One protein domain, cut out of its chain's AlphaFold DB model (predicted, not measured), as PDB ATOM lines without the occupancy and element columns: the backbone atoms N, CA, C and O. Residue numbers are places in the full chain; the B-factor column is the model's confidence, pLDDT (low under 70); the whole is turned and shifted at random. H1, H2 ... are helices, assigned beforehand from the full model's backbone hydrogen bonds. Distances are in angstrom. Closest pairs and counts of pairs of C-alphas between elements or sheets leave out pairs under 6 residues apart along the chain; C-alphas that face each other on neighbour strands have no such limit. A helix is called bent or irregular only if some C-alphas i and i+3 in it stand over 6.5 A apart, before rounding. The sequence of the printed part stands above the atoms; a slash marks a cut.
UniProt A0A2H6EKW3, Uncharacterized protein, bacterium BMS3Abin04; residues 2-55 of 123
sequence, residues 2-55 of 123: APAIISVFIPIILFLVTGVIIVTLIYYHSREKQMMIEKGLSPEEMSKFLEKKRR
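Overview. This is residues 2 to 55 of the 123 residues of an uncharacterized protein of bacterium BMS3Abin04 (UniProt A0A2H6EKW3). One long, nearly straight helix, H1, makes the longest axis, and a short helix, H2, folds back from its far end like the hook of a cane, so that the two make an uneven V. Residues 2 to 32 of H1 stick out free as the long arm, with nothing packed on them. The printed part has 54 residues, with two named helices in the order H1, H2 and no named strand, and its class is all helix. It is extended, with a radius of gyration of the C-alphas of 18.9 A and spans of 59 by 24 by 8 A.

Along the chain. H1 takes residues 2 to 38 and is 53.7 A long from C-alpha 2 at (124.534, 223.405, 117.228) to C-alpha 38 at (86.166, 186.809, 108.781). It has a kink of 25 degrees near residue 9. It is neither bent nor irregular, but only just: C-alphas 8 and 11 are 6.3 A apart. After a tight link of 4 residues, H2 takes residues 43 to 54, 15.9 A from first to last C-alpha, and ends with C-alpha 54 at (98.357, 184.941, 126.766).

Arrangement. H1 and H2 are close but not clearly touching, with 1 pair of C-alphas within 8 A. Their closest C-alphas, those of Met 36 and Met 46, are 7.7 A apart. Their lines stand at a steep tilt of 39 degrees, and they run opposite ways. Their centres are 26.6 A apart. In H2 every O i to N i+4 pair is within hydrogen-bond range; in H1 29 of 33 are.

Size, cuts and confidence. The two C-alphas farthest apart are those of Ala 2 and Ser 42, at 59.0 A. The printed part has no cut. The mean pLDDT of the printed part is 79.2; residue 2 and residues 43 to 55 are under 70.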
ATOM      1  N   ALA A   2     124.855 224.747 117.753       65.38
ATOM      2  CA  ALA A   2     124.534 223.405 117.228       65.38
ATOM      3  C   ALA A   2     124.233 222.284 118.267       65.38
ATOM      4  O   ALA A   2     123.279 221.539 118.049       65.38
ATOM      5  N   PRO A   3     124.955 222.144 119.404       71.19
ATOM      6  CA  PRO A   3     124.742 221.001 120.306       71.19
ATOM      7  C   PRO A   3     123.418 221.061 121.084       71.19
ATOM      8  O   PRO A   3     122.842 220.023 121.390       71.19
ATOM      9  N   ALA A   4     122.905 222.267 121.356       74.69
ATOM     10  CA  ALA A   4     121.646 222.467 122.077       74.69
ATOM     11  C   ALA A   4     120.407 222.109 121.239       74.69
ATOM     12  O   ALA A   4     119.368 221.756 121.780       74.69
ATOM     13  N   ILE A   5     120.515 222.195 119.912       80.75
ATOM     14  CA  ILE A   5     119.439 221.775 119.011       80.75
ATOM     15  C   ILE A   5     119.390 220.244 119.000       80.75
ATOM     16  O   ILE A   5     118.340 219.653 119.229       80.75
ATOM     17  N   ILE A   6     120.542 219.592 118.831       81.88
ATOM     18  CA  ILE A   6     120.640 218.127 118.768       81.88
ATOM     19  C   ILE A   6     120.090 217.468 120.045       81.88
ATOM     20  O   ILE A   6     119.347 216.492 119.951       81.88
ATOM     21  N   SER A   7     120.375 218.021 121.227       84.69
ATOM     22  CA  SER A   7     119.901 217.462 122.502       84.69
ATOM     23  C   SER A   7     118.377 217.475 122.664       84.69
ATOM     24  O   SER A   7     117.835 216.572 123.297       84.69
ATOM     25  N   VAL A   8     117.674 218.447 122.075       88.44
ATOM     26  CA  VAL A   8     116.202 218.537 122.127       88.44
ATOM     27  C   VAL A   8     115.544 217.607 121.105       88.44
ATOM     28  O   VAL A   8     114.485 217.043 121.371       88.44
ATOM     29  N   PHE A   9     116.178 217.390 119.952       88.56
ATOM     30  CA  PHE A   9     115.639 216.509 118.912       88.56
ATOM     31  C   PHE A   9     115.696 215.025 119.287       88.56
ATOM     32  O   PHE A   9     114.794 214.277 118.908       88.56
ATOM     33  N   ILE A  10     116.705 214.596 120.053       88.69
ATOM     34  CA  ILE A  10     116.854 213.196 120.483       88.69
ATOM     35  C   ILE A  10     115.589 212.662 121.183       88.69
ATOM     36  O   ILE A  10     115.027 211.690 120.674       88.69
ATOM     37  N   PRO A  11     115.080 213.258 122.281       90.19
ATOM     38  CA  PRO A  11     113.890 212.734 122.952       90.19
ATOM     39  C   PRO A  11     112.645 212.804 122.063       90.19
ATOM     40  O   PRO A  11     111.851 211.868 122.064       90.19
ATOM     41  N   ILE A  12     112.488 213.861 121.260       92.25
ATOM     42  CA  ILE A  12     111.331 214.031 120.365       92.25
ATOM     43  C   ILE A  12     111.263 212.895 119.340       92.25
ATOM     44  O   ILE A  12     110.211 212.277 119.164       92.25
ATOM     45  N   ILE A  13     112.388 212.588 118.690       91.75
ATOM     46  CA  ILE A  13     112.472 211.492 117.720       91.75
ATOM     47  C   ILE A  13     112.224 210.154 118.421       91.75
ATOM     48  O   ILE A  13     111.481 209.324 117.901       91.75
ATOM     49  N   LEU A  14     112.778 209.956 119.621       92.69
ATOM     50  CA  LEU A  14     112.592 208.732 120.403       92.69
ATOM     51  C   LEU A  14     111.109 208.483 120.721       92.69
ATOM     52  O   LEU A  14     110.607 207.378 120.500       92.69
ATOM     53  N   PHE A  15     110.383 209.512 121.166       93.25
ATOM     54  CA  PHE A  15     108.945 209.423 121.430       93.25
ATOM     55  C   PHE A  15     108.132 209.173 120.160       93.25
ATOM     56  O   PHE A  15     107.234 208.331 120.182       93.25
ATOM     57  N   LEU A  16     108.455 209.843 119.051       94.31
ATOM     58  CA  LEU A  16     107.759 209.632 117.779       94.31
ATOM     59  C   LEU A  16     107.951 208.209 117.252       94.31
ATOM     60  O   LEU A  16     106.970 207.540 116.935       94.31
ATOM     61  N   VAL A  17     109.191 207.720 117.202       94.25
ATOM     62  CA  VAL A  17     109.500 206.364 116.722       94.25
ATOM     63  C   VAL A  17     108.831 205.319 117.613       94.25
ATOM     64  O   VAL A  17     108.166 204.414 117.109       94.25
ATOM     65  N   THR A  18     108.930 205.476 118.933       91.88
ATOM     66  CA  THR A  18     108.281 204.566 119.888       91.88
ATOM     67  C   THR A  18     106.762 204.586 119.724       91.88
ATOM     68  O   THR A  18     106.133 203.529 119.676       91.88
ATOM     69  N   GLY A  19     106.165 205.770 119.563       93.06
ATOM     70  CA  GLY A  19     104.733 205.930 119.320       93.06
ATOM     71  C   GLY A  19     104.273 205.222 118.046       93.06
ATOM     72  O   GLY A  19     103.301 204.468 118.080       93.06
ATOM     73  N   VAL A  20     105.003 205.385 116.940       94.38
ATOM     74  CA  VAL A  20     104.702 204.714 115.663       94.38
ATOM     75  C   VAL A  20     104.779 203.194 115.799       94.38
ATOM     76  O   VAL A  20     103.887 202.496 115.314       94.38
ATOM     77  N   ILE A  21     105.801 202.671 116.483       93.44
ATOM     78  CA  ILE A  21     105.948 201.229 116.729       93.44
ATOM     79  C   ILE A  21     104.756 200.700 117.530       93.44
ATOM     80  O   ILE A  21     104.149 199.704 117.134       93.44
ATOM     81  N   ILE A  22     104.377 201.375 118.618       91.69
ATOM     82  CA  ILE A  22     103.245 200.966 119.462       91.69
ATOM     83  C   ILE A  22     101.941 200.967 118.660       91.69
ATOM     84  O   ILE A  22     101.207 199.978 118.681       91.69
ATOM     85  N   VAL A  23     101.658 202.042 117.919       92.88
ATOM     86  CA  VAL A  23     100.445 202.146 117.092       92.88
ATOM     87  C   VAL A  23     100.412 201.040 116.043       92.88
ATOM     88  O   VAL A  23      99.380 200.399 115.852       92.88
ATOM     89  N   THR A  24     101.551 200.764 115.413       90.75
ATOM     90  CA  THR A  24     101.682 199.710 114.404       90.75
ATOM     91  C   THR A  24     101.437 198.328 115.011       90.75
ATOM     92  O   THR A  24     100.675 197.539 114.452       90.75
ATOM     93  N   LEU A  25     101.994 198.038 116.191       87.81
ATOM     94  CA  LEU A  25     101.739 196.790 116.917       87.81
ATOM     95  C   LEU A  25     100.257 196.619 117.266       87.81
ATOM     96  O   LEU A  25      99.693 195.547 117.048       87.81
ATOM     97  N   ILE A  26      99.606 197.673 117.766       87.75
ATOM     98  CA  ILE A  26      98.171 197.648 118.086       87.75
ATOM     99  C   ILE A  26      97.343 197.419 116.817       87.75
ATOM    100  O   ILE A  26      96.413 196.609 116.824       87.75
ATOM    101  N   TYR A  27      97.696 198.088 115.719       90.25
ATOM    102  CA  TYR A  27      97.018 197.949 114.434       90.25
ATOM    103  C   TYR A  27      97.083 196.513 113.906       90.25
ATOM    104  O   TYR A  27      96.043 195.926 113.598       90.25
ATOM    105  N   TYR A  28      98.274 195.908 113.867       87.38
ATOM    106  CA  TYR A  28      98.428 194.515 113.438       87.38
ATOM    107  C   TYR A  28      97.675 193.549 114.351       87.38
ATOM    108  O   TYR A  28      96.960 192.677 113.862       87.38
ATOM    109  N   HIS A  29      97.739 193.750 115.669       80.31
ATOM    110  CA  HIS A  29      97.029 192.894 116.617       80.31
ATOM    111  C   HIS A  29      95.498 192.994 116.471       80.31
ATOM    112  O   HIS A  29      94.784 192.012 116.700       80.31
ATOM    113  N   SER A  30      94.981 194.164 116.085       81.38
ATOM    114  CA  SER A  30      93.562 194.363 115.771       81.38
ATOM    115  C   SER A  30      93.170 193.663 114.468       81.38
ATOM    116  O   SER A  30      92.163 192.952 114.424       81.38
ATOM    117  N   ARG A  31      94.002 193.770 113.425       84.62
ATOM    118  CA  ARG A  31      93.759 193.101 112.138       84.62
ATOM    119  C   ARG A  31      93.800 191.580 112.225       84.62
ATOM    120  O   ARG A  31      92.981 190.935 111.578       84.62
ATOM    121  N   GLU A  32      94.688 191.007 113.036       81.06
ATOM    122  CA  GLU A  32      94.700 189.558 113.291       81.06
ATOM    123  C   GLU A  32      93.340 189.077 113.815       81.06
ATOM    124  O   GLU A  32      92.810 188.076 113.341       81.06
ATOM    125  N   LYS A  33      92.737 189.820 114.754       74.75
ATOM    126  CA  LYS A  33      91.419 189.482 115.312       74.75
ATOM    127  C   LYS A  33      90.306 189.591 114.275       74.75
ATOM    128  O   LYS A  33      89.474 188.696 114.202       74.75
ATOM    129  N   GLN A  34      90.315 190.640 113.454       80.00
ATOM    130  CA  GLN A  34      89.325 190.817 112.384       80.00
ATOM    131  C   GLN A  34      89.402 189.684 111.355       80.00
ATOM    132  O   GLN A  34      88.384 189.085 111.028       80.00
ATOM    133  N   MET A  35      90.610 189.302 110.937       81.44
ATOM    134  CA  MET A  35      90.806 188.210 109.981       81.44
ATOM    135  C   MET A  35      90.375 186.847 110.543       81.44
ATOM    136  O   MET A  35      89.902 185.990 109.799       81.44
ATOM    137  N   MET A  36      90.524 186.618 111.853       77.81
ATOM    138  CA  MET A  36      90.004 185.405 112.493       77.81
ATOM    139  C   MET A  36      88.466 185.378 112.513       77.81
ATOM    140  O   MET A  36      87.887 184.310 112.323       77.81
ATOM    141  N   ILE A  37      87.810 186.531 112.693       79.62
ATOM    142  CA  ILE A  37      86.342 186.660 112.643       79.62
ATOM    143  C   ILE A  37      85.833 186.425 111.213       79.62
ATOM    144  O   ILE A  37      84.890 185.664 111.017       79.62
ATOM    145  N   GLU A  38      86.492 187.005 110.205       79.88
ATOM    146  CA  GLU A  38      86.166 186.809 108.781       79.88
ATOM    147  C   GLU A  38      86.294 185.346 108.333       79.88
ATOM    148  O   GLU A  38      85.567 184.897 107.451       79.88
ATOM    149  N   LYS A  39      87.196 184.579 108.959       79.25
ATOM    150  CA  LYS A  39      87.374 183.141 108.710       79.25
ATOM    151  C   LYS A  39      86.353 182.253 109.434       79.25
ATOM    152  O   LYS A  39      86.433 181.035 109.303       79.25
ATOM    153  N   GLY A  40      85.407 182.834 110.175       74.25
ATOM    154  CA  GLY A  40      84.309 182.103 110.811       74.25
ATOM    155  C   GLY A  40      84.690 181.328 112.075       74.25
ATOM    156  O   GLY A  40      83.938 180.445 112.477       74.25
ATOM    157  N   LEU A  41      85.830 181.640 112.709       76.06
ATOM    158  CA  LEU A  41      86.179 181.066 114.015       76.06
ATOM    159  C   LEU A  41      85.148 181.497 115.059       76.06
ATOM    160  O   LEU A  41      84.863 182.692 115.194       76.06
ATOM    161  N   SER A  42      84.615 180.542 115.826       72.94
ATOM    162  CA  SER A  42      83.662 180.879 116.882       72.94
ATOM    163  C   SER A  42      84.355 181.719 117.974       72.94
ATOM    164  O   SER A  42      85.557 181.550 118.223       72.94
ATOM    165  N   PRO A  43      83.638 182.622 118.671       65.56
ATOM    166  CA  PRO A  43      84.212 183.404 119.770       65.56
ATOM    167  C   PRO A  43      84.853 182.539 120.870       65.56
ATOM    168  O   PRO A  43      85.815 182.966 121.508       65.56
ATOM    169  N   GLU A  44      84.353 181.314 121.055       67.69
ATOM    170  CA  GLU A  44      84.844 180.332 122.030       67.69
ATOM    171  C   GLU A  44      86.136 179.638 121.575       67.69
ATOM    172  O   GLU A  44      87.011 179.332 122.387       67.69
ATOM    173  N   GLU A  45      86.299 179.404 120.274       65.75
ATOM    174  CA  GLU A  45      87.560 178.913 119.715       65.75
ATOM    175  C   GLU A  45      88.618 180.018 119.749       65.75
ATOM    176  O   GLU A  45      89.767 179.782 120.128       65.75
ATOM    177  N   MET A  46      88.220 181.254 119.448       64.00
ATOM    178  CA  MET A  46      89.104 182.414 119.484       64.00
ATOM    179  C   MET A  46      89.597 182.731 120.898       64.00
ATOM    180  O   MET A  46      90.777 183.039 121.075       64.00
ATOM    181  N   SER A  47      88.734 182.616 121.913       63.38
ATOM    182  CA  SER A  47      89.136 182.785 123.312       63.38
ATOM    183  C   SER A  47      90.112 181.692 123.748       63.38
ATOM    184  O   SER A  47      91.157 182.027 124.299       63.38
ATOM    185  N   LYS A  48      89.876 180.422 123.391       64.12
ATOM    186  CA  LYS A  48      90.799 179.309 123.689       64.12
ATOM    187  C   LYS A  48      92.168 179.466 123.013       64.12
ATOM    188  O   LYS A  48      93.200 179.224 123.646       64.12
ATOM    189  N   PHE A  49      92.217 179.907 121.752       62.03
ATOM    190  CA  PHE A  49      93.481 180.180 121.052       62.03
ATOM    191  C   PHE A  49      94.232 181.381 121.648       62.03
ATOM    192  O   PHE A  49      95.457 181.335 121.805       62.03
ATOM    193  N   LEU A  50      93.516 182.445 122.019       63.22
ATOM    194  CA  LEU A  50      94.108 183.638 122.624       63.22
ATOM    195  C   LEU A  50      94.555 183.400 124.072       63.22
ATOM    196  O   LEU A  50      95.627 183.873 124.445       63.22
ATOM    197  N   GLU A  51      93.812 182.633 124.874       59.53
ATOM    198  CA  GLU A  51      94.198 182.231 126.235       59.53
ATOM    199  C   GLU A  51      95.471 181.384 126.239       59.53
ATOM    200  O   GLU A  51      96.358 181.607 127.067       59.53
ATOM    201  N   LYS A  52      95.621 180.472 125.269       57.97
ATOM    202  CA  LYS A  52      96.860 179.702 125.095       57.97
ATOM    203  C   LYS A  52      98.060 180.608 124.796       57.97
ATOM    204  O   LYS A  52      99.148 180.352 125.303       57.97
ATOM    205  N   LYS A  53      97.868 181.682 124.019       53.97
ATOM    206  CA  LYS A  53      98.919 182.660 123.668       53.97
ATOM    207  C   LYS A  53      99.223 183.645 124.809       53.97
ATOM    208  O   LYS A  53     100.353 184.108 124.923       53.97
ATOM    209  N   ARG A  54      98.237 183.969 125.658       53.53
ATOM    210  CA  ARG A  54      98.357 184.941 126.766       53.53
ATOM    211  C   ARG A  54      98.858 184.366 128.081       53.53
ATOM    212  O   ARG A  54      99.090 185.146 129.004       53.53
ATOM    213  N   ARG A  55      99.021 183.047 128.192       57.19
ATOM    214  CA  ARG A  55      99.614 182.435 129.380       57.19
ATOM    215  C   ARG A  55     101.096 182.810 129.419       57.19
ATOM    216  O   ARG A  55     101.945 182.070 128.933       57.19
TER     217      ARG A  55